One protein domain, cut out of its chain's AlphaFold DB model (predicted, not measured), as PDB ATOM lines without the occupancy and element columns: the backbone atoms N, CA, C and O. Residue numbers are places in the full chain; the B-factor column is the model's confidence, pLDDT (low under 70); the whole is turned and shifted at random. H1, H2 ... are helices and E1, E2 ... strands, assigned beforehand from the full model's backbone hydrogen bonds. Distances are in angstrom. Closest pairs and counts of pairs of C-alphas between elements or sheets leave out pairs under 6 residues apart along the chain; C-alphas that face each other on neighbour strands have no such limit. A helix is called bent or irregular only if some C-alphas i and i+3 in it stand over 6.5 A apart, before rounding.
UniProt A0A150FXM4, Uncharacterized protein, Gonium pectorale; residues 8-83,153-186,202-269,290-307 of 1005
ATOM      1  N   ARG A   8     225.008 163.801 227.030       31.66
ATOM      2  CA  ARG A   8     225.566 162.448 227.192       31.66
ATOM      3  C   ARG A   8     226.976 162.466 227.793       31.66
ATOM      4  O   ARG A   8     227.354 161.505 228.453       31.66
ATOM      5  N   ASP A   9     227.692 163.577 227.636       37.72
ATOM      6  CA  ASP A   9     229.037 163.792 228.163       37.72
ATOM      7  C   ASP A   9     229.006 164.398 229.580       37.72
ATOM      8  O   ASP A   9     230.051 164.499 230.222       37.72
ATOM      9  N   LEU A  10     227.816 164.724 230.122       41.41
ATOM     10  CA  LEU A  10     227.598 165.189 231.505       41.41
ATOM     11  C   LEU A  10     227.684 164.031 232.525       41.41
ATOM     12  O   LEU A  10     226.845 163.826 233.403       41.41
ATOM     13  N   THR A  11     228.739 163.247 232.350       54.25
ATOM     14  CA  THR A  11     229.199 162.153 233.198       54.25
ATOM     15  C   THR A  11     229.992 162.702 234.392       54.25
ATOM     16  O   THR A  11     230.124 163.915 234.569       54.25
ATOM     17  N   VAL A  12     230.588 161.805 235.187       53.44
ATOM     18  CA  VAL A  12     231.654 162.145 236.149       53.44
ATOM     19  C   VAL A  12     232.713 163.055 235.510       53.44
ATOM     20  O   VAL A  12     233.090 164.056 236.116       53.44
ATOM     21  N   GLU A  13     233.112 162.797 234.261       58.47
ATOM     22  CA  GLU A  13     234.156 163.550 233.552       58.47
ATOM     23  C   GLU A  13     233.816 165.043 233.349       58.47
ATOM     24  O   GLU A  13     234.717 165.874 233.298       58.47
ATOM     25  N   ALA A  14     232.533 165.429 233.312       63.91
ATOM     26  CA  ALA A  14     232.131 166.839 233.205       63.91
ATOM     27  C   ALA A  14     232.255 167.626 234.525       63.91
ATOM     28  O   ALA A  14     232.166 168.860 234.514       63.91
ATOM     29  N   ILE A  15     232.434 166.932 235.651       64.81
ATOM     30  CA  ILE A  15     232.712 167.497 236.980       64.81
ATOM     31  C   ILE A  15     234.203 167.324 237.315       64.81
ATOM     32  O   ILE A  15     234.806 168.205 237.930       64.81
ATOM     33  N   LYS A  16     234.796 166.211 236.873       73.62
ATOM     34  CA  LYS A  16     236.188 165.810 237.085       73.62
ATOM     35  C   LYS A  16     237.169 166.916 236.707       73.62
ATOM     36  O   LYS A  16     237.109 167.496 235.626       73.62
ATOM     37  N   GLY A  17     238.055 167.249 237.641       75.19
ATOM     38  CA  GLY A  17     239.061 168.300 237.467       75.19
ATOM     39  C   GLY A  17     238.545 169.740 237.612       75.19
ATOM     40  O   GLY A  17     239.360 170.638 237.825       75.19
ATOM     41  N   LYS A  18     237.225 170.000 237.596       82.12
ATOM     42  CA  LYS A  18     236.689 171.328 237.947       82.12
ATOM     43  C   LYS A  18     236.832 171.578 239.445       82.12
ATOM     44  O   LYS A  18     236.651 170.676 240.267       82.12
ATOM     45  N   ARG A  19     237.126 172.827 239.818       85.06
ATOM     46  CA  ARG A  19     237.273 173.224 241.222       85.06
ATOM     47  C   ARG A  19     235.900 173.522 241.828       85.06
ATOM     48  O   ARG A  19     235.298 174.549 241.524       85.06
ATOM     49  N   VAL A  20     235.413 172.628 242.687       84.44
ATOM     50  CA  VAL A  20     234.095 172.758 243.328       84.44
ATOM     51  C   VAL A  20     234.272 173.147 244.792       84.44
ATOM     52  O   VAL A  20     234.803 172.382 245.596       84.44
ATOM     53  N   THR A  21     233.822 174.345 245.152       86.31
ATOM     54  CA  THR A  21     233.855 174.817 246.539       86.31
ATOM     55  C   THR A  21     232.498 174.567 247.175       86.31
ATOM     56  O   THR A  21     231.535 175.277 246.891       86.31
ATOM     57  N   VAL A  22     232.410 173.562 248.043       83.44
ATOM     58  CA  VAL A  22     231.231 173.386 248.895       83.44
ATOM     59  C   VAL A  22     231.387 174.312 250.094       83.44
ATOM     60  O   VAL A  22     232.469 174.368 250.677       83.44
ATOM     61  N   ASN A  23     230.354 175.069 250.450       84.12
ATOM     62  CA  ASN A  23     230.414 176.029 251.550       84.12
ATOM     63  C   ASN A  23     229.217 175.842 252.495       84.12
ATOM     64  O   ASN A  23     228.079 175.676 252.045       84.12
ATOM     65  N   GLY A  24     229.493 175.787 253.800       82.56
ATOM     66  CA  GLY A  24     228.504 175.480 254.833       82.56
ATOM     67  C   GLY A  24     229.080 174.760 256.056       82.56
ATOM     68  O   GLY A  24     230.162 174.178 256.012       82.56
ATOM     69  N   ASP A  25     228.315 174.781 257.150       79.56
ATOM     70  CA  ASP A  25     228.636 174.131 258.428       79.56
ATOM     71  C   ASP A  25     227.686 172.955 258.707       79.56
ATOM     72  O   ASP A  25     226.491 173.019 258.412       79.56
ATOM     73  N   GLY A  26     228.200 171.921 259.381       82.81
ATOM     74  CA  GLY A  26     227.401 170.823 259.941       82.81
ATOM     75  C   GLY A  26     227.596 169.474 259.248       82.81
ATOM     76  O   GLY A  26     228.552 169.265 258.501       82.81
ATOM     77  N   ALA A  27     226.695 168.531 259.545       78.69
ATOM     78  CA  ALA A  27     226.696 167.208 258.921       78.69
ATOM     79  C   ALA A  27     226.311 167.307 257.440       78.69
ATOM     80  O   ALA A  27     227.038 166.805 256.593       78.69
ATOM     81  N   ASP A  28     225.248 168.053 257.141       73.69
ATOM     82  CA  ASP A  28     224.657 168.182 255.804       73.69
ATOM     83  C   ASP A  28     225.658 168.796 254.803       73.69
ATOM     84  O   ASP A  28     225.849 168.282 253.701       73.69
ATOM     85  N   ALA A  29     226.397 169.827 255.233       81.62
ATOM     86  CA  ALA A  29     227.499 170.428 254.478       81.62
ATOM     87  C   ALA A  29     228.623 169.429 254.164       81.62
ATOM     88  O   ALA A  29     229.154 169.382 253.051       81.62
ATOM     89  N   LEU A  30     228.982 168.613 255.157       85.62
ATOM     90  CA  LEU A  30     230.033 167.613 255.054       85.62
ATOM     91  C   LEU A  30     229.603 166.412 254.198       85.62
ATOM     92  O   LEU A  30     230.431 165.870 253.472       85.62
ATOM     93  N   ASP A  31     228.340 165.995 254.272       82.44
ATOM     94  CA  ASP A  31     227.776 164.911 253.467       82.44
ATOM     95  C   ASP A  31     227.611 165.338 251.998       82.44
ATOM     96  O   ASP A  31     228.052 164.609 251.109       82.44
ATOM     97  N   ALA A  32     227.142 166.565 251.728       80.25
ATOM     98  CA  ALA A  32     227.138 167.147 250.382       80.25
ATOM     99  C   ALA A  32     228.560 167.264 249.800       80.25
ATOM    100  O   ALA A  32     228.810 166.842 248.669       80.25
ATOM    101  N   ALA A  33     229.529 167.755 250.582       86.00
ATOM    102  CA  ALA A  33     230.933 167.808 250.171       86.00
ATOM    103  C   ALA A  33     231.545 166.420 249.927       86.00
ATOM    104  O   ALA A  33     232.391 166.261 249.049       86.00
ATOM    105  N   CYS A  34     231.091 165.400 250.656       87.94
ATOM    106  CA  CYS A  34     231.464 164.007 250.443       87.94
ATOM    107  C   CYS A  34     230.836 163.394 249.180       87.94
ATOM    108  O   CYS A  34     231.528 162.662 248.473       87.94
ATOM    109  N   ALA A  35     229.581 163.713 248.853       82.25
ATOM    110  CA  ALA A  35     228.948 163.305 247.599       82.25
ATOM    111  C   ALA A  35     229.642 163.951 246.385       82.25
ATOM    112  O   ALA A  35     230.032 163.258 245.448       82.25
ATOM    113  N   VAL A  36     229.902 165.261 246.444       84.56
ATOM    114  CA  VAL A  36     230.668 165.986 245.416       84.56
ATOM    115  C   VAL A  36     232.101 165.442 245.299       84.56
ATOM    116  O   VAL A  36     232.610 165.300 244.189       84.56
ATOM    117  N   ALA A  37     232.747 165.059 246.408       89.06
ATOM    118  CA  ALA A  37     234.062 164.416 246.378       89.06
ATOM    119  C   ALA A  37     234.042 163.011 245.756       89.06
ATOM    120  O   ALA A  37     234.984 162.679 245.044       89.06
ATOM    121  N   LEU A  38     232.994 162.203 245.956       86.50
ATOM    122  CA  LEU A  38     232.830 160.933 245.229       86.50
ATOM    123  C   LEU A  38     232.695 161.168 243.718       86.50
ATOM    124  O   LEU A  38     233.368 160.495 242.943       86.50
ATOM    125  N   LEU A  39     231.879 162.145 243.311       83.44
ATOM    126  CA  LEU A  39     231.618 162.470 241.901       83.44
ATOM    127  C   LEU A  39     232.803 163.131 241.169       83.44
ATOM    128  O   LEU A  39     232.812 163.143 239.944       83.44
ATOM    129  N   ASN A  40     233.786 163.675 241.892       86.12
ATOM    130  CA  ASN A  40     234.990 164.324 241.346       86.12
ATOM    131  C   ASN A  40     236.281 163.560 241.732       86.12
ATOM    132  O   ASN A  40     237.370 164.123 241.732       86.12
ATOM    133  N   GLU A  41     236.174 162.290 242.148       87.44
ATOM    134  CA  GLU A  41     237.308 161.433 242.565       87.44
ATOM    135  C   GLU A  41     238.237 162.065 243.633       87.44
ATOM    136  O   GLU A  41     239.425 161.759 243.728       87.44
ATOM    137  N   GLY A  42     237.704 162.969 244.460       85.38
ATOM    138  CA  GLY A  42     238.447 163.758 245.445       85.38
ATOM    139  C   GLY A  42     239.338 164.865 244.861       85.38
ATOM    140  O   GLY A  42     240.001 165.567 245.628       85.38
ATOM    141  N   GLN A  43     239.352 165.057 243.541       89.25
ATOM    142  CA  GLN A  43     240.033 166.163 242.868       89.25
ATOM    143  C   GLN A  43     239.180 167.434 242.927       89.25
ATOM    144  O   GLN A  43     237.961 167.358 243.007       89.25
ATOM    145  N   GLY A  44     239.802 168.616 242.923       86.19
ATOM    146  CA  GLY A  44     239.114 169.913 242.805       86.19
ATOM    147  C   GLY A  44     238.169 170.332 243.948       86.19
ATOM    148  O   GLY A  44     237.885 171.524 244.072       86.19
ATOM    149  N   VAL A  45     237.692 169.411 244.792       89.38
ATOM    150  CA  VAL A  45     236.703 169.691 245.843       89.38
ATOM    151  C   VAL A  45     237.350 170.298 247.083       89.38
ATOM    152  O   VAL A  45     238.378 169.817 247.571       89.38
ATOM    153  N   ARG A  46     236.707 171.323 247.642       92.00
ATOM    154  CA  ARG A  46     237.061 171.924 248.932       92.00
ATOM    155  C   ARG A  46     235.797 172.216 249.729       92.00
ATOM    156  O   ARG A  46     234.949 172.956 249.240       92.00
ATOM    157  N   LEU A  47     235.691 171.696 250.953       90.94
ATOM    158  CA  LEU A  47     234.696 172.182 251.914       90.94
ATOM    159  C   LEU A  47     235.265 173.403 252.635       90.94
ATOM    160  O   LEU A  47     236.251 173.294 253.363       90.94
ATOM    161  N   VAL A  48     234.633 174.555 252.446       90.25
ATOM    162  CA  VAL A  48     234.829 175.751 253.261       90.25
ATOM    163  C   VAL A  48     233.767 175.728 254.355       90.25
ATOM    164  O   VAL A  48     232.586 175.922 254.089       90.25
ATOM    165  N   ALA A  49     234.190 175.458 255.584       80.19
ATOM    166  CA  ALA A  49     233.354 175.695 256.750       80.19
ATOM    167  C   ALA A  49     233.332 177.191 257.087       80.19
ATOM    168  O   ALA A  49     234.268 177.934 256.767       80.19
ATOM    169  N   SER A  50     232.276 177.630 257.763       64.50
ATOM    170  CA  SER A  50     232.183 178.983 258.298       64.50
ATOM    171  C   SER A  50     233.172 179.170 259.457       64.50
ATOM    172  O   SER A  50     233.544 178.230 260.165       64.50
ATOM    173  N   ALA A  51     233.593 180.418 259.689       56.72
ATOM    174  CA  ALA A  51     234.592 180.778 260.704       56.72
ATOM    175  C   ALA A  51     234.187 180.412 262.153       56.72
ATOM    176  O   ALA A  51     235.017 180.448 263.060       56.72
ATOM    177  N   SER A  52     232.927 180.017 262.362       57.44
ATOM    178  CA  SER A  52     232.382 179.396 263.573       57.44
ATOM    179  C   SER A  52     233.097 178.103 263.996       57.44
ATOM    180  O   SER A  52     233.099 177.787 265.186       57.44
ATOM    181  N   SER A  53     233.702 177.354 263.065       55.75
ATOM    182  CA  SER A  53     234.293 176.035 263.336       55.75
ATOM    183  C   SER A  53     235.793 175.970 262.995       55.75
ATOM    184  O   SER A  53     236.172 175.469 261.934       55.75
ATOM    185  N   PRO A  54     236.704 176.394 263.898       51.81
ATOM    186  CA  PRO A  54     238.151 176.341 263.651       51.81
ATOM    187  C   PRO A  54     238.715 174.910 263.545       51.81
ATOM    188  O   PRO A  54     239.845 174.726 263.102       51.81
ATOM    189  N   ALA A  55     237.942 173.890 263.932       50.75
ATOM    190  CA  ALA A  55     238.284 172.485 263.709       50.75
ATOM    191  C   ALA A  55     238.049 172.037 262.252       50.75
ATOM    192  O   ALA A  55     238.643 171.056 261.811       50.75
ATOM    193  N   ALA A  56     237.210 172.754 261.498       54.00
ATOM    194  CA  ALA A  56     236.928 172.497 260.092       54.00
ATOM    195  C   ALA A  56     237.815 173.363 259.175       54.00
ATOM    196  O   ALA A  56     237.343 174.013 258.241       54.00
ATOM    197  N   ALA A  57     239.128 173.348 259.436       58.78
ATOM    198  CA  ALA A  57     240.120 173.840 258.487       58.78
ATOM    199  C   ALA A  57     239.875 173.171 257.121       58.78
ATOM    200  O   ALA A  57     239.776 171.946 257.048       58.78
ATOM    201  N   ALA A  58     239.705 173.992 256.080       74.19
ATOM    202  CA  ALA A  58     238.960 173.633 254.872       74.19
ATOM    203  C   ALA A  58     239.330 172.253 254.293       74.19
ATOM    204  O   ALA A  58     240.435 172.072 253.774       74.19
ATOM    205  N   LEU A  59     238.405 171.290 254.376       84.50
ATOM    206  CA  LEU A  59     238.684 169.893 254.046       84.50
ATOM    207  C   LEU A  59     238.902 169.728 252.538       84.50
ATOM    208  O   LEU A  59     238.015 170.004 251.726       84.50
ATOM    209  N   CYS A  60     240.091 169.251 252.174       89.69
ATOM    210  CA  CYS A  60     240.463 168.951 250.796       89.69
ATOM    211  C   CYS A  60     239.764 167.679 250.296       89.69
ATOM    212  O   CYS A  60     239.569 166.730 251.062       89.69
ATOM    213  N   GLY A  61     239.464 167.631 248.997       88.38
ATOM    214  CA  GLY A  61     238.665 166.586 248.352       88.38
ATOM    215  C   GLY A  61     239.084 165.142 248.637       88.38
ATOM    216  O   GLY A  61     238.207 164.307 248.808       88.38
ATOM    217  N   GLY A  62     240.374 164.836 248.817       88.44
ATOM    218  CA  GLY A  62     240.817 163.497 249.243       88.44
ATOM    219  C   GLY A  62     240.301 163.089 250.634       88.44
ATOM    220  O   GLY A  62     239.777 161.992 250.812       88.44
ATOM    221  N   SER A  63     240.348 163.998 251.615       88.56
ATOM    222  CA  SER A  63     239.809 163.746 252.965       88.56
ATOM    223  C   SER A  63     238.279 163.628 252.974       88.56
ATOM    224  O   SER A  63     237.714 162.839 253.735       88.56
ATOM    225  N   LEU A  64     237.611 164.361 252.078       90.19
ATOM    226  CA  LEU A  64     236.176 164.238 251.839       90.19
ATOM    227  C   LEU A  64     235.849 162.897 251.166       90.19
ATOM    228  O   LEU A  64     234.945 162.208 251.621       90.19
ATOM    229  N   LEU A  65     236.608 162.475 250.154       90.19
ATOM    230  CA  LEU A  65     236.435 161.203 249.450       90.19
ATOM    231  C   LEU A  65     236.549 160.005 250.403       90.19
ATOM    232  O   LEU A  65     235.691 159.124 250.391       90.19
ATOM    233  N   ASP A  66     237.553 159.982 251.280       85.44
ATOM    234  CA  ASP A  66     237.700 158.903 252.262       85.44
ATOM    235  C   ASP A  66     236.632 158.972 253.365       85.44
ATOM    236  O   ASP A  66     236.077 157.943 253.766       85.44
ATOM    237  N   GLY A  67     236.240 160.180 253.788       84.50
ATOM    238  CA  GLY A  67     235.076 160.391 254.649       84.50
ATOM    239  C   GLY A  67     233.756 159.928 254.015       84.50
ATOM    240  O   GLY A  67     232.860 159.471 254.731       84.50
ATOM    241  N   ALA A  68     233.636 160.006 252.689       83.44
ATOM    242  CA  ALA A  68     232.489 159.546 251.913       83.44
ATOM    243  C   ALA A  68     232.488 158.018 251.787       83.44
ATOM    244  O   ALA A  68     231.512 157.369 252.157       83.44
ATOM    245  N   ARG A  69     233.620 157.423 251.383       84.56
ATOM    246  CA  ARG A  69     233.840 155.965 251.331       84.56
ATOM    247  C   ARG A  69     233.554 155.300 252.679       84.56
ATOM    248  O   ARG A  69     232.856 154.290 252.735       84.56
ATOM    249  N   HIS A  70     234.026 155.885 253.782       77.44
ATOM    250  CA  HIS A  70     233.778 155.362 255.126       77.44
ATOM    251  C   HIS A  70     232.299 155.472 255.544       77.44
ATOM    252  O   HIS A  70     231.795 154.595 256.251       77.44
ATOM    253  N   ARG A  71     231.579 156.504 255.084       79.00
ATOM    254  CA  ARG A  71     230.123 156.633 255.260       79.00
ATOM    255  C   ARG A  71     229.344 155.632 254.415       79.00
ATOM    256  O   ARG A  71     228.518 154.926 254.983       79.00
ATOM    257  N   ALA A  72     229.661 155.493 253.130       70.44
ATOM    258  CA  ALA A  72     229.065 154.495 252.245       70.44
ATOM    259  C   ALA A  72     229.257 153.071 252.796       70.44
ATOM    260  O   ALA A  72     228.295 152.313 252.896       70.44
ATOM    261  N   LEU A  73     230.460 152.738 253.282       66.25
ATOM    262  CA  LEU A  73     230.740 151.469 253.957       66.25
ATOM    263  C   LEU A  73     229.895 151.289 255.233       66.25
ATOM    264  O   LEU A  73     229.307 150.230 255.440       66.25
ATOM    265  N   ARG A  74     229.784 152.316 256.088       68.50
ATOM    266  CA  ARG A  74     228.918 152.268 257.283       68.50
ATOM    267  C   ARG A  74     227.437 152.114 256.924       68.50
ATOM    268  O   ARG A  74     226.745 151.370 257.612       68.50
ATOM    269  N   ALA A  75     226.967 152.786 255.876       64.50
ATOM    270  CA  ALA A  75     225.593 152.711 255.389       64.50
ATOM    271  C   ALA A  75     225.287 151.327 254.796       64.50
ATOM    272  O   ALA A  75     224.289 150.726 255.175       64.50
ATOM    273  N   ALA A  76     226.187 150.762 253.987       50.16
ATOM    274  CA  ALA A  76     226.082 149.398 253.462       50.16
ATOM    275  C   ALA A  76     226.114 148.324 254.566       50.16
ATOM    276  O   ALA A  76     225.491 147.275 254.431       50.16
ATOM    277  N   LEU A  77     226.785 148.591 255.694       54.59
ATOM    278  CA  LEU A  77     226.782 147.717 256.873       54.59
ATOM    279  C   LEU A  77     225.531 147.881 257.764       54.59
ATOM    280  O   LEU A  77     225.252 146.998 258.578       54.59
ATOM    281  N   GLN A  78     224.759 148.970 257.645       46.34
ATOM    282  CA  GLN A  78     223.590 149.224 258.500       46.34
ATOM    283  C   GLN A  78     222.348 148.324 258.302       46.34
ATOM    284  O   GLN A  78     221.674 148.122 259.318       46.34
ATOM    285  N   PRO A  79     222.010 147.733 257.130       43.84
ATOM    286  CA  PRO A  79     220.747 147.001 256.940       43.84
ATOM    287  C   PRO A  79     220.552 145.837 257.919       43.84
ATOM    288  O   PRO A  79     219.435 145.526 258.328       43.84
ATOM    289  N   HIS A  80     221.650 145.225 258.371       40.19
ATOM    290  CA  HIS A  80     221.631 144.138 259.350       40.19
ATOM    291  C   HIS A  80     221.388 144.610 260.803       40.19
ATOM    292  O   HIS A  80     221.080 143.791 261.678       40.19
ATOM    293  N   TYR A  81     221.494 145.919 261.070       39.72
ATOM    294  CA  TYR A  81     221.500 146.517 262.411       39.72
ATOM    295  C   TYR A  81     220.431 147.595 262.671       39.72
ATOM    296  O   TYR A  81     220.160 147.857 263.843       39.72
ATOM    297  N   THR A  82     219.808 148.192 261.646       37.19
ATOM    298  CA  THR A  82     218.779 149.251 261.794       37.19
ATOM    299  C   THR A  82     217.327 148.774 261.685       37.19
ATOM    300  O   THR A  82     216.404 149.584 261.772       37.19
ATOM    301  N   LEU A  83     217.098 147.460 261.570       41.03
ATOM    302  CA  LEU A  83     215.769 146.855 261.732       41.03
ATOM    303  C   LEU A  83     215.094 147.314 263.048       41.03
ATOM    304  O   LEU A  83     215.786 147.531 264.050       41.03
ATOM    305  N   SER A 153     235.306 178.371 235.633       54.69
ATOM    306  CA  SER A 153     234.537 177.138 235.872       54.69
ATOM    307  C   SER A 153     234.524 176.696 237.343       54.69
ATOM    308  O   SER A 153     234.266 175.529 237.652       54.69
ATOM    309  N   SER A 154     234.781 177.628 238.267       53.94
ATOM    310  CA  SER A 154     234.613 177.394 239.702       53.94
ATOM    311  C   SER A 154     233.127 177.321 240.081       53.94
ATOM    312  O   SER A 154     232.377 178.283 239.948       53.94
ATOM    313  N   VAL A 155     232.690 176.157 240.569       67.12
ATOM    314  CA  VAL A 155     231.300 175.930 241.004       67.12
ATOM    315  C   VAL A 155     231.229 176.047 242.523       67.12
ATOM    316  O   VAL A 155     231.971 175.366 243.233       67.12
ATOM    317  N   VAL A 156     230.328 176.889 243.032       66.50
ATOM    318  CA  VAL A 156     230.063 177.018 244.472       66.50
ATOM    319  C   VAL A 156     228.760 176.302 244.809       66.50
ATOM    320  O   VAL A 156     227.717 176.602 244.236       66.50
ATOM    321  N   VAL A 157     228.817 175.349 245.738       67.25
ATOM    322  CA  VAL A 157     227.660 174.562 246.191       67.25
ATOM    323  C   VAL A 157     227.389 174.911 247.648       67.25
ATOM    324  O   VAL A 157     228.254 174.688 248.494       67.25
ATOM    325  N   TRP A 158     226.209 175.451 247.964       62.16
ATOM    326  CA  TRP A 158     225.874 175.808 249.343       62.16
ATOM    327  C   TRP A 158     224.976 174.755 250.009       62.16
ATOM    328  O   TRP A 158     223.921 174.386 249.490       62.16
ATOM    329  N   ALA A 159     225.395 174.293 251.187       62.25
ATOM    330  CA  ALA A 159     224.706 173.276 251.982       62.25
ATOM    331  C   ALA A 159     224.673 173.725 253.459       62.25
ATOM    332  O   ALA A 159     225.604 173.448 254.213       62.25
ATOM    333  N   PRO A 160     223.654 174.498 253.880       56.78
ATOM    334  CA  PRO A 160     223.574 175.063 255.222       56.78
ATOM    335  C   PRO A 160     222.832 174.125 256.179       56.78
ATOM    336  O   PRO A 160     221.886 173.447 255.781       56.78
ATOM    337  N   SER A 161     223.172 174.165 257.471       48.12
ATOM    338  CA  SER A 161     222.351 173.494 258.485       48.12
ATOM    339  C   SER A 161     220.906 174.044 258.455       48.12
ATOM    340  O   SER A 161     220.723 175.265 258.516       48.12
ATOM    341  N   PRO A 162     219.865 173.192 258.364       52.69
ATOM    342  CA  PRO A 162     218.521 173.578 257.906       52.69
ATOM    343  C   PRO A 162     217.651 174.321 258.944       52.69
ATOM    344  O   PRO A 162     216.425 174.299 258.858       52.69
ATOM    345  N   ALA A 163     218.252 174.947 259.959       54.12
ATOM    346  CA  ALA A 163     217.527 175.446 261.128       54.12
ATOM    347  C   ALA A 163     216.721 176.737 260.884       54.12
ATOM    348  O   ALA A 163     215.613 176.845 261.414       54.12
ATOM    349  N   ASP A 164     217.278 177.710 260.146       62.59
ATOM    350  CA  ASP A 164     216.669 179.028 259.887       62.59
ATOM    351  C   ASP A 164     217.437 179.803 258.771       62.59
ATOM    352  O   ASP A 164     218.627 180.077 258.953       62.59
ATOM    353  N   PRO A 165     216.818 180.216 257.641       60.56
ATOM    354  CA  PRO A 165     217.462 181.067 256.631       60.56
ATOM    355  C   PRO A 165     217.820 182.488 257.109       60.56
ATOM    356  O   PRO A 165     218.682 183.125 256.507       60.56
ATOM    357  N   ARG A 166     217.275 182.989 258.228       62.44
ATOM    358  CA  ARG A 166     217.791 184.209 258.890       62.44
ATOM    359  C   ARG A 166     219.243 184.028 259.341       62.44
ATOM    360  O   ARG A 166     220.015 184.987 259.294       62.44
ATOM    361  N   VAL A 167     219.621 182.793 259.692       68.00
ATOM    362  CA  VAL A 167     220.972 182.354 260.092       68.00
ATOM    363  C   VAL A 167     221.840 181.999 258.865       68.00
ATOM    364  O   VAL A 167     222.892 181.380 258.984       68.00
ATOM    365  N   MET A 168     221.458 182.465 257.671       74.50
ATOM    366  CA  MET A 168     222.319 182.514 256.485       74.50
ATOM    367  C   MET A 168     222.835 183.954 256.274       74.50
ATOM    368  O   MET A 168     222.358 184.655 255.380       74.50
ATOM    369  N   PRO A 169     223.787 184.452 257.099       75.69
ATOM    370  CA  PRO A 169     224.199 185.862 257.112       75.69
ATOM    371  C   PRO A 169     224.836 186.350 255.805       75.69
ATOM    372  O   PRO A 169     224.878 187.554 255.579       75.69
ATOM    373  N   PHE A 170     225.306 185.415 254.979       79.00
ATOM    374  CA  PHE A 170     225.964 185.607 253.687       79.00
ATOM    375  C   PHE A 170     224.992 185.702 252.499       79.00
ATOM    376  O   PHE A 170     225.414 186.118 251.424       79.00
ATOM    377  N   LEU A 171     223.720 185.301 252.651       81.50
ATOM    378  CA  LEU A 171     222.718 185.575 251.619       81.50
ATOM    379  C   LEU A 171     222.401 187.064 251.638       81.50
ATOM    380  O   LEU A 171     222.233 187.636 252.720       81.50
ATOM    381  N   ASP A 172     222.281 187.670 250.459       84.06
ATOM    382  CA  ASP A 172     221.860 189.063 250.359       84.06
ATOM    383  C   ASP A 172     220.524 189.304 251.089       84.06
ATOM    384  O   ASP A 172     219.707 188.390 251.251       84.06
ATOM    385  N   ARG A 173     220.323 190.533 251.573       85.75
ATOM    386  CA  ARG A 173     219.131 190.910 252.321       85.75
ATOM    387  C   ARG A 173     217.852 190.685 251.512       85.75
ATOM    388  O   ARG A 173     216.938 190.082 252.064       85.75
ATOM    389  N   GLU A 174     217.800 191.091 250.247       84.00
ATOM    390  CA  GLU A 174     216.608 190.955 249.398       84.00
ATOM    391  C   GLU A 174     216.288 189.479 249.146       84.00
ATOM    392  O   GLU A 174     215.153 189.037 249.298       84.00
ATOM    393  N   LEU A 175     217.315 188.678 248.850       81.50
ATOM    394  CA  LEU A 175     217.183 187.229 248.674       81.50
ATOM    395  C   LEU A 175     216.702 186.536 249.958       81.50
ATOM    396  O   LEU A 175     215.891 185.611 249.905       81.50
ATOM    397  N   ARG A 176     217.192 186.973 251.121       86.12
ATOM    398  CA  ARG A 176     216.799 186.429 252.425       86.12
ATOM    399  C   ARG A 176     215.386 186.851 252.810       86.12
ATOM    400  O   ARG A 176     214.647 186.027 253.335       86.12
ATOM    401  N   GLU A 177     215.005 188.093 252.528       83.44
ATOM    402  CA  GLU A 177     213.641 188.589 252.706       83.44
ATOM    403  C   GLU A 177     212.680 187.838 251.774       83.44
ATOM    404  O   GLU A 177     211.703 187.294 252.272       83.44
ATOM    405  N   ALA A 178     213.019 187.617 250.499       79.44
ATOM    406  CA  ALA A 178     212.221 186.810 249.570       79.44
ATOM    407  C   ALA A 178     212.061 185.335 250.007       79.44
ATOM    408  O   ALA A 178     210.976 184.766 249.881       79.44
ATOM    409  N   LEU A 179     213.110 184.703 250.554       81.25
ATOM    410  CA  LEU A 179     213.037 183.339 251.110       81.25
ATOM    411  C   LEU A 179     212.155 183.253 252.372       81.25
ATOM    412  O   LEU A 179     211.644 182.176 252.687       81.25
ATOM    413  N   VAL A 180     211.977 184.365 253.092       78.94
ATOM    414  CA  VAL A 180     211.095 184.471 254.265       78.94
ATOM    415  C   VAL A 180     209.666 184.828 253.851       78.94
ATOM    416  O   VAL A 180     208.736 184.147 254.270       78.94
ATOM    417  N   GLU A 181     209.486 185.817 252.977       77.50
ATOM    418  CA  GLU A 181     208.204 186.290 252.437       77.50
ATOM    419  C   GLU A 181     207.456 185.179 251.695       77.50
ATOM    420  O   GLU A 181     206.319 184.864 252.048       77.50
ATOM    421  N   ALA A 182     208.128 184.474 250.774       68.69
ATOM    422  CA  ALA A 182     207.567 183.304 250.094       68.69
ATOM    423  C   ALA A 182     207.154 182.188 251.077       68.69
ATOM    424  O   ALA A 182     206.393 181.283 250.715       68.69
ATOM    425  N   GLY A 183     207.660 182.230 252.313       67.75
ATOM    426  CA  GLY A 183     207.232 181.401 253.426       67.75
ATOM    427  C   GLY A 183     206.059 181.977 254.234       67.75
ATOM    428  O   GLY A 183     205.128 181.239 254.560       67.75
ATOM    429  N   GLU A 184     206.068 183.270 254.554       67.69
ATOM    430  CA  GLU A 184     205.019 183.928 255.344       67.69
ATOM    431  C   GLU A 184     203.692 184.031 254.559       67.69
ATOM    432  O   GLU A 184     202.637 183.736 255.132       67.69
ATOM    433  N   GLU A 185     203.733 184.233 253.231       63.62
ATOM    434  CA  GLU A 185     202.586 184.038 252.317       63.62
ATOM    435  C   GLU A 185     201.908 182.669 252.511       63.62
ATOM    436  O   GLU A 185     200.681 182.542 252.509       63.62
ATOM    437  N   ALA A 186     202.705 181.610 252.686       58.78
ATOM    438  CA  ALA A 186     202.197 180.247 252.824       58.78
ATOM    439  C   ALA A 186     201.569 179.973 254.202       58.78
ATOM    440  O   ALA A 186     200.811 179.002 254.330       58.78
ATOM    441  N   ALA A 202     206.482 176.460 261.671       55.75
ATOM    442  CA  ALA A 202     205.925 177.014 260.444       55.75
ATOM    443  C   ALA A 202     206.988 177.018 259.332       55.75
ATOM    444  O   ALA A 202     206.693 176.664 258.194       55.75
ATOM    445  N   TRP A 203     208.239 177.334 259.670       58.19
ATOM    446  CA  TRP A 203     209.288 177.655 258.700       58.19
ATOM    447  C   TRP A 203     209.698 176.473 257.803       58.19
ATOM    448  O   TRP A 203     209.815 176.641 256.590       58.19
ATOM    449  N   SER A 204     209.760 175.251 258.341       57.41
ATOM    450  CA  SER A 204     209.976 174.026 257.548       57.41
ATOM    451  C   SER A 204     208.779 173.599 256.679       57.41
ATOM    452  O   SER A 204     208.929 172.753 255.800       57.41
ATOM    453  N   SER A 205     207.592 174.182 256.891       58.34
ATOM    454  CA  SER A 205     206.433 174.035 255.990       58.34
ATOM    455  C   SER A 205     206.304 175.181 254.976       58.34
ATOM    456  O   SER A 205     205.589 175.057 253.980       58.34
ATOM    457  N   ALA A 206     206.999 176.285 255.245       63.47
ATOM    458  CA  ALA A 206     206.904 177.548 254.540       63.47
ATOM    459  C   ALA A 206     207.888 177.606 253.361       63.47
ATOM    460  O   ALA A 206     207.476 177.871 252.229       63.47
ATOM    461  N   LEU A 207     209.160 177.266 253.601       75.31
ATOM    462  CA  LEU A 207     210.180 177.198 252.557       75.31
ATOM    463  C   LEU A 207     209.910 176.002 251.630       75.31
ATOM    464  O   LEU A 207     210.151 174.848 251.986       75.31
ATOM    465  N   VAL A 208     209.396 176.268 250.426       79.62
ATOM    466  CA  VAL A 208     209.176 175.236 249.403       79.62
ATOM    467  C   VAL A 208     209.919 175.654 248.141       79.62
ATOM    468  O   VAL A 208     209.542 176.611 247.470       79.62
ATOM    469  N   LEU A 209     211.004 174.937 247.864       92.69
ATOM    470  CA  LEU A 209     211.921 175.168 246.751       92.69
ATOM    471  C   LEU A 209     211.578 174.241 245.579       92.69
ATOM    472  O   LEU A 209     211.092 173.124 245.782       92.69
ATOM    473  N   TYR A 210     211.802 174.694 244.345       95.38
ATOM    474  CA  TYR A 210     211.550 173.897 243.148       95.38
ATOM    475  C   TYR A 210     212.487 172.684 243.141       95.38
ATOM    476  O   TYR A 210     213.681 172.808 243.421       95.38
ATOM    477  N   ARG A 211     211.904 171.493 242.939       94.94
ATOM    478  CA  ARG A 211     212.532 170.182 243.208       94.94
ATOM    479  C   ARG A 211     213.248 170.092 244.571       94.94
ATOM    480  O   ARG A 211     214.179 169.313 244.720       94.94
ATOM    481  N   GLY A 212     212.824 170.860 245.576       93.38
ATOM    482  CA  GLY A 212     213.464 170.898 246.895       93.38
ATOM    483  C   GLY A 212     214.747 171.724 246.985       93.38
ATOM    484  O   GLY A 212     215.285 171.840 248.080       93.38
ATOM    485  N   MET A 213     215.213 172.311 245.875       95.00
ATOM    486  CA  MET A 213     216.565 172.868 245.757       95.00
ATOM    487  C   MET A 213     216.623 174.325 245.284       95.00
ATOM    488  O   MET A 213     217.433 175.089 245.797       95.00
ATOM    489  N   VAL A 214     215.797 174.729 244.311       95.38
ATOM    490  CA  VAL A 214     215.939 176.027 243.617       95.38
ATOM    491  C   VAL A 214     214.861 177.026 244.033       95.38
ATOM    492  O   VAL A 214     213.682 176.680 244.121       95.38
ATOM    493  N   HIS A 215     215.225 178.293 244.244       93.19
ATOM    494  CA  HIS A 215     214.243 179.350 244.504       93.19
ATOM    495  C   HIS A 215     213.713 179.952 243.184       93.19
ATOM    496  O   HIS A 215     214.515 180.390 242.361       93.19
ATOM    497  N   PRO A 216     212.387 180.054 242.945       93.56
ATOM    498  CA  PRO A 216     211.849 180.476 241.644       93.56
ATOM    499  C   PRO A 216     212.135 181.938 241.261       93.56
ATOM    500  O   PRO A 216     211.926 182.295 240.105       93.56
ATOM    501  N   ALA A 217     212.580 182.783 242.198       89.12
ATOM    502  CA  ALA A 217     213.062 184.141 241.911       89.12
ATOM    503  C   ALA A 217     214.596 184.231 241.763       89.12
ATOM    504  O   ALA A 217     215.101 185.240 241.287       89.12
ATOM    505  N   ALA A 218     215.335 183.186 242.147       91.19
ATOM    506  CA  ALA A 218     216.794 183.125 242.084       91.19
ATOM    507  C   ALA A 218     217.228 181.755 241.523       91.19
ATOM    508  O   ALA A 218     217.733 180.921 242.274       91.19
ATOM    509  N   PRO A 219     217.009 181.483 240.219       91.25
ATOM    510  CA  PRO A 219     217.238 180.162 239.628       91.25
ATOM    511  C   PRO A 219     218.685 179.666 239.775       91.25
ATOM    512  O   PRO A 219     218.898 178.494 240.061       91.25
ATOM    513  N   GLY A 220     219.671 180.566 239.675       91.12
ATOM    514  CA  GLY A 220     221.088 180.246 239.891       91.12
ATOM    515  C   GLY A 220     221.472 179.920 241.344       91.12
ATOM    516  O   GLY A 220     222.632 179.606 241.598       91.12
ATOM    517  N   LEU A 221     220.537 179.993 242.301       91.75
ATOM    518  CA  LEU A 221     220.742 179.545 243.677       91.75
ATOM    519  C   LEU A 221     220.161 178.140 243.871       91.75
ATOM    520  O   LEU A 221     218.943 177.952 243.933       91.75
ATOM    521  N   VAL A 222     221.055 177.173 244.066       94.31
ATOM    522  CA  VAL A 222     220.728 175.827 244.549       94.31
ATOM    523  C   VAL A 222     221.038 175.746 246.043       94.31
ATOM    524  O   VAL A 222     222.143 176.076 246.473       94.31
ATOM    525  N   LEU A 223     220.081 175.252 246.825       91.81
ATOM    526  CA  LEU A 223     220.223 174.940 248.243       91.81
ATOM    527  C   LEU A 223     220.086 173.422 248.435       91.81
ATOM    528  O   LEU A 223     219.018 172.861 248.194       91.81
ATOM    529  N   LEU A 224     221.158 172.748 248.860       91.31
ATOM    530  CA  LEU A 224     221.160 171.293 249.079       91.31
ATOM    531  C   LEU A 224     220.935 170.930 250.555       91.31
ATOM    532  O   LEU A 224     221.202 171.732 251.448       91.31
ATOM    533  N   GLY A 225     220.423 169.721 250.815       85.06
ATOM    534  CA  GLY A 225     220.218 169.183 252.171       85.06
ATOM    535  C   GLY A 225     219.045 169.783 252.966       85.06
ATOM    536  O   GLY A 225     218.674 169.247 254.007       85.06
ATOM    537  N   LEU A 226     218.406 170.857 252.484       81.88
ATOM    538  CA  LEU A 226     217.275 171.491 253.181       81.88
ATOM    539  C   LEU A 226     216.006 170.622 253.227       81.88
ATOM    540  O   LEU A 226     215.193 170.758 254.146       81.88
ATOM    541  N   GLN A 227     215.806 169.737 252.247       77.38
ATOM    542  CA  GLN A 227     214.631 168.873 252.211       77.38
ATOM    543  C   GLN A 227     214.835 167.648 253.113       77.38
ATOM    544  O   GLN A 227     215.378 166.631 252.698       77.38
ATOM    545  N   SER A 228     214.345 167.727 254.352       64.12
ATOM    546  CA  SER A 228     214.352 166.600 255.294       64.12
ATOM    547  C   SER A 228     213.398 165.481 254.852       64.12
ATOM    548  O   SER A 228     212.201 165.478 255.149       64.12
ATOM    549  N   HIS A 229     213.944 164.503 254.131       69.88
ATOM    550  CA  HIS A 229     213.270 163.244 253.825       69.88
ATOM    551  C   HIS A 229     213.107 162.390 255.101       69.88
ATOM    552  O   HIS A 229     213.910 162.464 256.032       69.88
ATOM    553  N   ALA A 230     212.041 161.586 255.179       62.53
ATOM    554  CA  ALA A 230     211.767 160.724 256.332       62.53
ATOM    555  C   ALA A 230     212.662 159.472 256.353       62.53
ATOM    556  O   ALA A 230     212.813 158.830 257.397       62.53
ATOM    557  N   THR A 231     213.276 159.139 255.217       70.25
ATOM    558  CA  THR A 231     214.479 158.311 255.142       70.25
ATOM    559  C   THR A 231     215.661 159.127 254.621       70.25
ATOM    560  O   THR A 231     215.559 159.824 253.616       70.25
ATOM    561  N   SER A 232     216.801 159.028 255.310       69.00
ATOM    562  CA  SER A 232     218.093 159.542 254.846       69.00
ATOM    563  C   SER A 232     218.698 158.554 253.839       69.00
ATOM    564  O   SER A 232     219.620 157.802 254.173       69.00
ATOM    565  N   ASP A 233     218.090 158.458 252.656       85.50
ATOM    566  CA  ASP A 233     218.594 157.638 251.553       85.50
ATOM    567  C   ASP A 233     219.633 158.449 250.755       85.50
ATOM    568  O   ASP A 233     219.243 159.382 250.052       85.50
ATOM    569  N   PRO A 234     220.937 158.105 250.817       86.88
ATOM    570  CA  PRO A 234     221.991 158.884 250.168       86.88
ATOM    571  C   PRO A 234     221.881 158.908 248.636       86.88
ATOM    572  O   PRO A 234     222.515 159.745 247.996       86.88
ATOM    573  N   ARG A 235     221.061 158.036 248.024       90.00
ATOM    574  CA  ARG A 235     220.722 158.140 246.596       90.00
ATOM    575  C   ARG A 235     219.932 159.413 246.295       90.00
ATOM    576  O   ARG A 235     220.086 159.968 245.213       90.00
ATOM    577  N   ILE A 236     219.089 159.879 247.218       91.38
ATOM    578  CA  ILE A 236     218.329 161.120 247.032       91.38
ATOM    579  C   ILE A 236     219.288 162.314 247.041       91.38
ATOM    580  O   ILE A 236     219.190 163.166 246.161       91.38
ATOM    581  N   ASP A 237     220.258 162.327 247.957       90.00
ATOM    582  CA  ASP A 237     221.285 163.370 248.033       90.00
ATOM    583  C   ASP A 237     222.189 163.366 246.779       90.00
ATOM    584  O   ASP A 237     222.481 164.421 246.216       90.00
ATOM    585  N   GLU A 238     222.574 162.185 246.272       92.38
ATOM    586  CA  GLU A 238     223.304 162.047 245.000       92.38
ATOM    587  C   GLU A 238     222.491 162.589 243.811       92.38
ATOM    588  O   GLU A 238     223.010 163.360 243.001       92.38
ATOM    589  N   LEU A 239     221.207 162.223 243.710       95.25
ATOM    590  CA  LEU A 239     220.314 162.707 242.653       95.25
ATOM    591  C   LEU A 239     220.103 164.223 242.737       95.25
ATOM    592  O   LEU A 239     220.112 164.877 241.696       95.25
ATOM    593  N   GLN A 240     219.974 164.790 243.940       94.50
ATOM    594  CA  GLN A 240     219.921 166.240 244.149       94.50
ATOM    595  C   GLN A 240     221.198 166.920 243.641       94.50
ATOM    596  O   GLN A 240     221.116 167.837 242.826       94.50
ATOM    597  N   VAL A 241     222.383 166.442 244.047       94.12
ATOM    598  CA  VAL A 241     223.676 166.981 243.581       94.12
ATOM    599  C   VAL A 241     223.796 166.898 242.055       94.12
ATOM    600  O   VAL A 241     224.181 167.877 241.416       94.12
ATOM    601  N   ARG A 242     223.439 165.763 241.444       95.50
ATOM    602  CA  ARG A 242     223.526 165.562 239.987       95.50
ATOM    603  C   ARG A 242     222.554 166.454 239.216       95.50
ATOM    604  O   ARG A 242     222.958 167.076 238.236       95.50
ATOM    605  N   TRP A 243     221.307 166.557 239.673       96.88
ATOM    606  CA  TRP A 243     220.286 167.444 239.107       96.88
ATOM    607  C   TRP A 243     220.709 168.915 239.210       96.88
ATOM    608  O   TRP A 243     220.645 169.655 238.229       96.88
ATOM    609  N   ALA A 244     221.228 169.323 240.372       95.62
ATOM    610  CA  ALA A 244     221.716 170.675 240.615       95.62
ATOM    611  C   ALA A 244     222.914 171.044 239.734       95.62
ATOM    612  O   ALA A 244     222.945 172.139 239.178       95.62
ATOM    613  N   LEU A 245     223.886 170.142 239.575       94.50
ATOM    614  CA  LEU A 245     225.047 170.374 238.715       94.50
ATOM    615  C   LEU A 245     224.659 170.395 237.232       94.50
ATOM    616  O   LEU A 245     225.144 171.256 236.502       94.50
ATOM    617  N   ALA A 246     223.741 169.528 236.791       95.31
ATOM    618  CA  ALA A 246     223.182 169.599 235.442       95.31
ATOM    619  C   ALA A 246     222.478 170.944 235.194       95.31
ATOM    620  O   ALA A 246     222.658 171.541 234.133       95.31
ATOM    621  N   HIS A 247     221.733 171.464 236.176       95.50
ATOM    622  CA  HIS A 247     221.122 172.786 236.068       95.50
ATOM    623  C   HIS A 247     222.161 173.923 236.031       95.50
ATOM    624  O   HIS A 247     222.148 174.729 235.101       95.50
ATOM    625  N   LEU A 248     223.081 173.981 236.999       94.06
ATOM    626  CA  LEU A 248     224.082 175.051 237.115       94.06
ATOM    627  C   LEU A 248     225.045 175.113 235.918       94.06
ATOM    628  O   LEU A 248     225.563 176.180 235.604       94.06
ATOM    629  N   LEU A 249     225.257 173.994 235.220       94.19
ATOM    630  CA  LEU A 249     226.016 173.932 233.966       94.19
ATOM    631  C   LEU A 249     225.178 174.314 232.724       94.19
ATOM    632  O   LEU A 249     225.622 174.095 231.600       94.19
ATOM    633  N   GLY A 250     223.969 174.861 232.908       94.06
ATOM    634  CA  GLY A 250     223.053 175.288 231.839       94.06
ATOM    635  C   GLY A 250     222.408 174.140 231.057       94.06
ATOM    636  O   GLY A 250     221.732 174.374 230.059       94.06
ATOM    637  N   ALA A 251     222.629 172.902 231.494       94.69
ATOM    638  CA  ALA A 251     222.385 171.703 230.709       94.69
ATOM    639  C   ALA A 251     220.997 171.095 230.991       94.69
ATOM    640  O   ALA A 251     220.344 170.581 230.085       94.69
ATOM    641  N   LEU A 252     220.509 171.220 232.230       96.31
ATOM    642  CA  LEU A 252     219.092 171.089 232.568       96.31
ATOM    643  C   LEU A 252     218.458 172.498 232.593       96.31
ATOM    644  O   LEU A 252     218.639 173.231 233.575       96.31
ATOM    645  N   PRO A 253     217.721 172.909 231.541       95.44
ATOM    646  CA  PRO A 253     216.995 174.173 231.553       95.44
ATOM    647  C   PRO A 253     215.835 174.102 232.553       95.44
ATOM    648  O   PRO A 253     215.069 173.137 232.574       95.44
ATOM    649  N   LEU A 254     215.678 175.137 233.382       96.44
ATOM    650  CA  LEU A 254     214.519 175.234 234.271       96.44
ATOM    651  C   LEU A 254     213.265 175.654 233.495       96.44
ATOM    652  O   LEU A 254     213.356 176.470 232.573       96.44
ATOM    653  N   PRO A 255     212.074 175.189 233.911       96.69
ATOM    654  CA  PRO A 255     210.828 175.795 233.468       96.69
ATOM    655  C   PRO A 255     210.722 177.236 233.996       96.69
ATOM    656  O   PRO A 255     211.381 177.616 234.966       96.69
ATOM    657  N   SER A 256     209.863 178.050 233.377       96.00
ATOM    658  CA  SER A 256     209.702 179.463 233.749       96.00
ATOM    659  C   SER A 256     209.333 179.654 235.229       96.00
ATOM    660  O   SER A 256     208.704 178.794 235.850       96.00
ATOM    661  N   ALA A 257     209.660 180.817 235.805       93.75
ATOM    662  CA  ALA A 257     209.358 181.117 237.210       93.75
ATOM    663  C   ALA A 257     207.864 180.950 237.561       93.75
ATOM    664  O   ALA A 257     207.535 180.490 238.654       93.75
ATOM    665  N   ALA A 258     206.957 181.246 236.624       94.62
ATOM    666  CA  ALA A 258     205.523 180.997 236.778       94.62
ATOM    667  C   ALA A 258     205.192 179.492 236.844       94.62
ATOM    668  O   ALA A 258     204.441 179.063 237.722       94.62
ATOM    669  N   ALA A 259     205.794 178.672 235.976       95.88
ATOM    670  CA  ALA A 259     205.634 177.220 236.000       95.88
ATOM    671  C   ALA A 259     206.241 176.588 237.271       95.88
ATOM    672  O   ALA A 259     205.611 175.714 237.870       95.88
ATOM    673  N   MET A 260     207.390 177.087 237.749       96.19
ATOM    674  CA  MET A 260     207.954 176.695 239.047       96.19
ATOM    675  C   MET A 260     207.001 177.032 240.200       96.19
ATOM    676  O   MET A 260     206.683 176.151 240.996       96.19
ATOM    677  N   ARG A 261     206.471 178.264 240.275       93.19
ATOM    678  CA  ARG A 261     205.472 178.655 241.297       93.19
ATOM    679  C   ARG A 261     204.206 177.790 241.229       93.19
ATOM    680  O   ARG A 261     203.672 177.397 242.266       93.19
ATOM    681  N   SER A 262     203.743 177.444 240.027       94.00
ATOM    682  CA  SER A 262     202.609 176.532 239.823       94.00
ATOM    683  C   SER A 262     202.888 175.132 240.387       94.00
ATOM    684  O   SER A 262     202.072 174.599 241.141       94.00
ATOM    685  N   ASP A 263     204.067 174.558 240.117       93.56
ATOM    686  CA  ASP A 263     204.454 173.259 240.678       93.56
ATOM    687  C   ASP A 263     204.604 173.300 242.200       93.56
ATOM    688  O   ASP A 263     204.076 172.438 242.898       93.56
ATOM    689  N   LEU A 264     205.214 174.358 242.736       91.06
ATOM    690  CA  LEU A 264     205.302 174.609 244.175       91.06
ATOM    691  C   LEU A 264     203.926 174.684 244.839       91.06
ATOM    692  O   LEU A 264     203.747 174.189 245.950       91.06
ATOM    693  N   SER A 265     202.938 175.246 244.145       90.31
ATOM    694  CA  SER A 265     201.559 175.351 244.625       90.31
ATOM    695  C   SER A 265     200.864 173.983 244.635       90.31
ATOM    696  O   SER A 265     200.192 173.653 245.615       90.31
ATOM    697  N   ARG A 266     201.103 173.140 243.616       90.56
ATOM    698  CA  ARG A 266     200.674 171.726 243.589       90.56
ATOM    699  C   ARG A 266     201.351 170.890 244.677       90.56
ATOM    700  O   ARG A 266     200.685 170.118 245.360       90.56
ATOM    701  N   GLN A 267     202.655 171.065 244.894       88.12
ATOM    702  CA  GLN A 267     203.379 170.381 245.969       88.12
ATOM    703  C   GLN A 267     202.889 170.835 247.352       88.12
ATOM    704  O   GLN A 267     202.694 169.997 248.230       88.12
ATOM    705  N   ARG A 268     202.628 172.135 247.551       86.56
ATOM    706  CA  ARG A 268     202.043 172.686 248.786       86.56
ATOM    707  C   ARG A 268     200.649 172.110 249.055       86.56
ATOM    708  O   ARG A 268     200.403 171.650 250.169       86.56
ATOM    709  N   SER A 269     199.750 172.086 248.067       87.00
ATOM    710  CA  SER A 269     198.401 171.527 248.245       87.00
ATOM    711  C   SER A 269     198.428 170.014 248.484       87.00
ATOM    712  O   SER A 269     197.775 169.545 249.418       87.00
ATOM    713  N   HIS A 290     206.315 159.199 248.595       86.50
ATOM    714  CA  HIS A 290     206.777 160.523 248.176       86.50
ATOM    715  C   HIS A 290     208.282 160.543 247.868       86.50
ATOM    716  O   HIS A 290     208.672 161.083 246.843       86.50
ATOM    717  N   GLU A 291     209.119 159.901 248.687       88.81
ATOM    718  CA  GLU A 291     210.565 159.743 248.444       88.81
ATOM    719  C   GLU A 291     210.856 159.039 247.112       88.81
ATOM    720  O   GLU A 291     211.635 159.546 246.309       88.81
ATOM    721  N   ARG A 292     210.171 157.924 246.822       90.75
ATOM    722  CA  ARG A 292     210.285 157.227 245.526       90.75
ATOM    723  C   ARG A 292     209.817 158.083 244.354       90.75
ATOM    724  O   ARG A 292     210.460 158.077 243.312       90.75
ATOM    725  N   HIS A 293     208.703 158.799 244.508       91.12
ATOM    726  CA  HIS A 293     208.186 159.671 243.456       91.12
ATOM    727  C   HIS A 293     209.130 160.853 243.194       91.12
ATOM    728  O   HIS A 293     209.374 161.193 242.044       91.12
ATOM    729  N   TYR A 294     209.715 161.426 244.245       92.94
ATOM    730  CA  TYR A 294     210.706 162.492 244.156       92.94
ATOM    731  C   TYR A 294     212.008 162.023 243.486       92.94
ATOM    732  O   TYR A 294     212.474 162.675 242.558       92.94
ATOM    733  N   ALA A 295     212.542 160.856 243.865       93.88
ATOM    734  CA  ALA A 295     213.690 160.260 243.177       93.88
ATOM    735  C   ALA A 295     213.396 160.031 241.681       93.88
ATOM    736  O   ALA A 295     214.190 160.428 240.833       93.88
ATOM    737  N   ALA A 296     212.215 159.495 241.349       95.00
ATOM    738  CA  ALA A 296     211.786 159.307 239.963       95.00
ATOM    739  C   ALA A 296     211.599 160.629 239.190       95.00
ATOM    740  O   ALA A 296     211.848 160.658 237.989       95.00
ATOM    741  N   GLN A 297     211.202 161.730 239.846       95.19
ATOM    742  CA  GLN A 297     211.175 163.064 239.225       95.19
ATOM    743  C   GLN A 297     212.588 163.553 238.883       95.19
ATOM    744  O   GLN A 297     212.807 164.014 237.768       95.19
ATOM    745  N   LEU A 298     213.551 163.426 239.804       96.38
ATOM    746  CA  LEU A 298     214.941 163.828 239.547       96.38
ATOM    747  C   LEU A 298     215.585 162.972 238.444       96.38
ATOM    748  O   LEU A 298     216.291 163.503 237.590       96.38
ATOM    749  N   GLU A 299     215.306 161.666 238.426       96.50
ATOM    750  CA  GLU A 299     215.770 160.742 237.382       96.50
ATOM    751  C   GLU A 299     215.126 161.034 236.017       96.50
ATOM    752  O   GLU A 299     215.822 160.995 235.005       96.50
ATOM    753  N   ALA A 300     213.835 161.387 235.973       96.25
ATOM    754  CA  ALA A 300     213.151 161.779 234.741       96.25
ATOM    755  C   ALA A 300     213.649 163.127 234.192       96.25
ATOM    756  O   ALA A 300     213.907 163.228 232.994       96.25
ATOM    757  N   ASP A 301     213.841 164.132 235.054       96.25
ATOM    758  CA  ASP A 301     214.422 165.424 234.667       96.25
ATOM    759  C   ASP A 301     215.841 165.231 234.094       96.25
ATOM    760  O   ASP A 301     216.156 165.745 233.021       96.25
ATOM    761  N   LEU A 302     216.687 164.432 234.762       96.38
ATOM    762  CA  LEU A 302     218.036 164.097 234.288       96.38
ATOM    763  C   LEU A 302     218.021 163.308 232.967       96.38
ATOM    764  O   LEU A 302     218.847 163.568 232.095       96.38
ATOM    765  N   ALA A 303     217.089 162.368 232.788       95.38
ATOM    766  CA  ALA A 303     216.957 161.610 231.544       95.38
ATOM    767  C   ALA A 303     216.488 162.489 230.371       95.38
ATOM    768  O   ALA A 303     217.023 162.368 229.269       95.38
ATOM    769  N   ALA A 304     215.546 163.409 230.609       92.69
ATOM    770  CA  ALA A 304     215.123 164.404 229.624       92.69
ATOM    771  C   ALA A 304     216.278 165.346 229.243       92.69
ATOM    772  O   ALA A 304     216.455 165.661 228.070       92.69
ATOM    773  N   ALA A 305     217.123 165.719 230.207       91.50
ATOM    774  CA  ALA A 305     218.343 166.474 229.945       91.50
ATOM    775  C   ALA A 305     219.313 165.682 229.034       91.50
ATOM    776  O   ALA A 305     219.776 166.197 228.020       91.50
ATOM    777  N   VAL A 306     219.566 164.400 229.330       91.56
ATOM    778  CA  VAL A 306     220.452 163.513 228.539       91.56
ATOM    779  C   VAL A 306     219.919 163.206 227.129       91.56
ATOM    780  O   VAL A 306     220.713 162.938 226.220       91.56
ATOM    781  N   ALA A 307     218.603 163.285 226.912       91.38
ATOM    782  CA  ALA A 307     218.011 163.245 225.573       91.38
ATOM    783  C   ALA A 307     218.363 164.490 224.732       91.38
ATOM    784  O   ALA A 307     218.445 164.384 223.509       91.38
TER     785      ALA A 307
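AT A GLANCE: This is residues 8 to 83, 153 to 186, 202 to 269 and 290 to 307 of the 1005 residues of an uncharacterized protein of Gonium pectorale (UniProt A0A150FXM4). A small wall of three parallel strands, E2, E1 and E3, has H1 over one face, and H2 and H5 both pack crosswise on H1, with H7 packed on H5. Beyond this half lies a looser one, in which H3 and the short H4 pack on each other, H6 packs on no helix, and E4 lies between the two halves. The 196 printed residues hold seven named helices and four named strands in the order E1 H1 E2 H2 E3 H3 H4 E4 H5 H6 H7, and the class is mostly helix. The whole is compact, with a radius of gyration of the C-alphas of 16.7 A, and rounded, spanning 44 by 43 by 42 A; residues 76 to 83, of which 76 to 80 belong to H2, stick out.

HOW THE PARTS SIT: E1, residues 20 to 23, is the inner strand of the sheet. H1, residues 27 to 39, is on the sheet at a height of 8.7 A over it, along the strands at 1 degree to E1 on the local plane. These two layers have a helix on one face of the sheet. E2, residues 45 to 48, is an edge strand, parallel to E1 at 20 degrees, with N 48 and O 22 at 2.8 A, within hydrogen-bond range. E1, H1 and E2 form a strand-helix-strand unit, two parallel neighbour strands with a helix between, and its crossover is right-handed. H1 lies over E1 and only just over E2, on which 3 of its 13 C-alphas fall. Residues 46 to 47 of E2 also pair with residues 59 to 60, antiparallel. H2, residues 61 to 80, touches H1 with its residues 61 to 69 alone, about perpendicular at 76 degrees; their closest C-alphas are those of Cys 34 and Ala 68, 4.8 A apart. H2 only grazes the sheet, with residues 61 to 65. E3, residues 155 to 158, is the other edge strand, parallel to E1 at 22 degrees, with N 21 and O 155 at 2.9 A. H3, residues 173 to 186, touches H4, residues 202 to 206, with its residues 182 to 186 alone; the closest C-alphas are those of Gly 183 and Ala 206, 4.0 A apart. E4, residues 218 to 222, pairs with no named strand; its closest C-alpha to E3 is Val 222, 7.0 A from that of Trp 158. H5, residues 234 to 248, touches H1 with its residues 237 to 241 alone, only just about perpendicular at 70.4 degrees, closest at the C-alphas of Ala 35 and Glu 238, 6.3 A apart. H6, residues 257 to 269, touches no helix. H7, residues 290 to 307, touches H5 the same way at 37 degrees, only just a steep tilt, closest at the C-alphas of Ile 236 and Ala 295, 6.1 A apart. Every O i to N i+4 pair is within hydrogen-bond range in H1, H4, H5, H6 and H7, with 14 of 16 in H2 and 8 of 10 in H3.

IN THESE COORDINATES: E1 begins at C-alpha 20, (234.095, 172.758, 243.328). From first to last C-alpha H2 measures 30.2 A, H7 25.4 A, H5 20.9 A, H3 20.0 A, and H1 and H6 18.3 A each. H2 is only just irregular: C-alphas 76 and 79 are 6.8 A apart. H7 ends at C-alpha 307, (218.011, 163.245, 225.573).

THE WHOLE: The C-alphas of His 80 and Glu 174 are the two farthest apart, 48.1 A. Residues 84 to 152, 187 to 201 and 270 to 289 are not printed; the gaps between C-alphas are 44.0 A, 9.1 A and 13.8 A. The links E2 to H2, E3 to H3, H4 to E4 and E4 to H5 are long. The mean pLDDT of the printed part is 79.2, and 56 residues are under 70, among them 8 to 15, 50 to 57, 73 to 83 and 153 to 167.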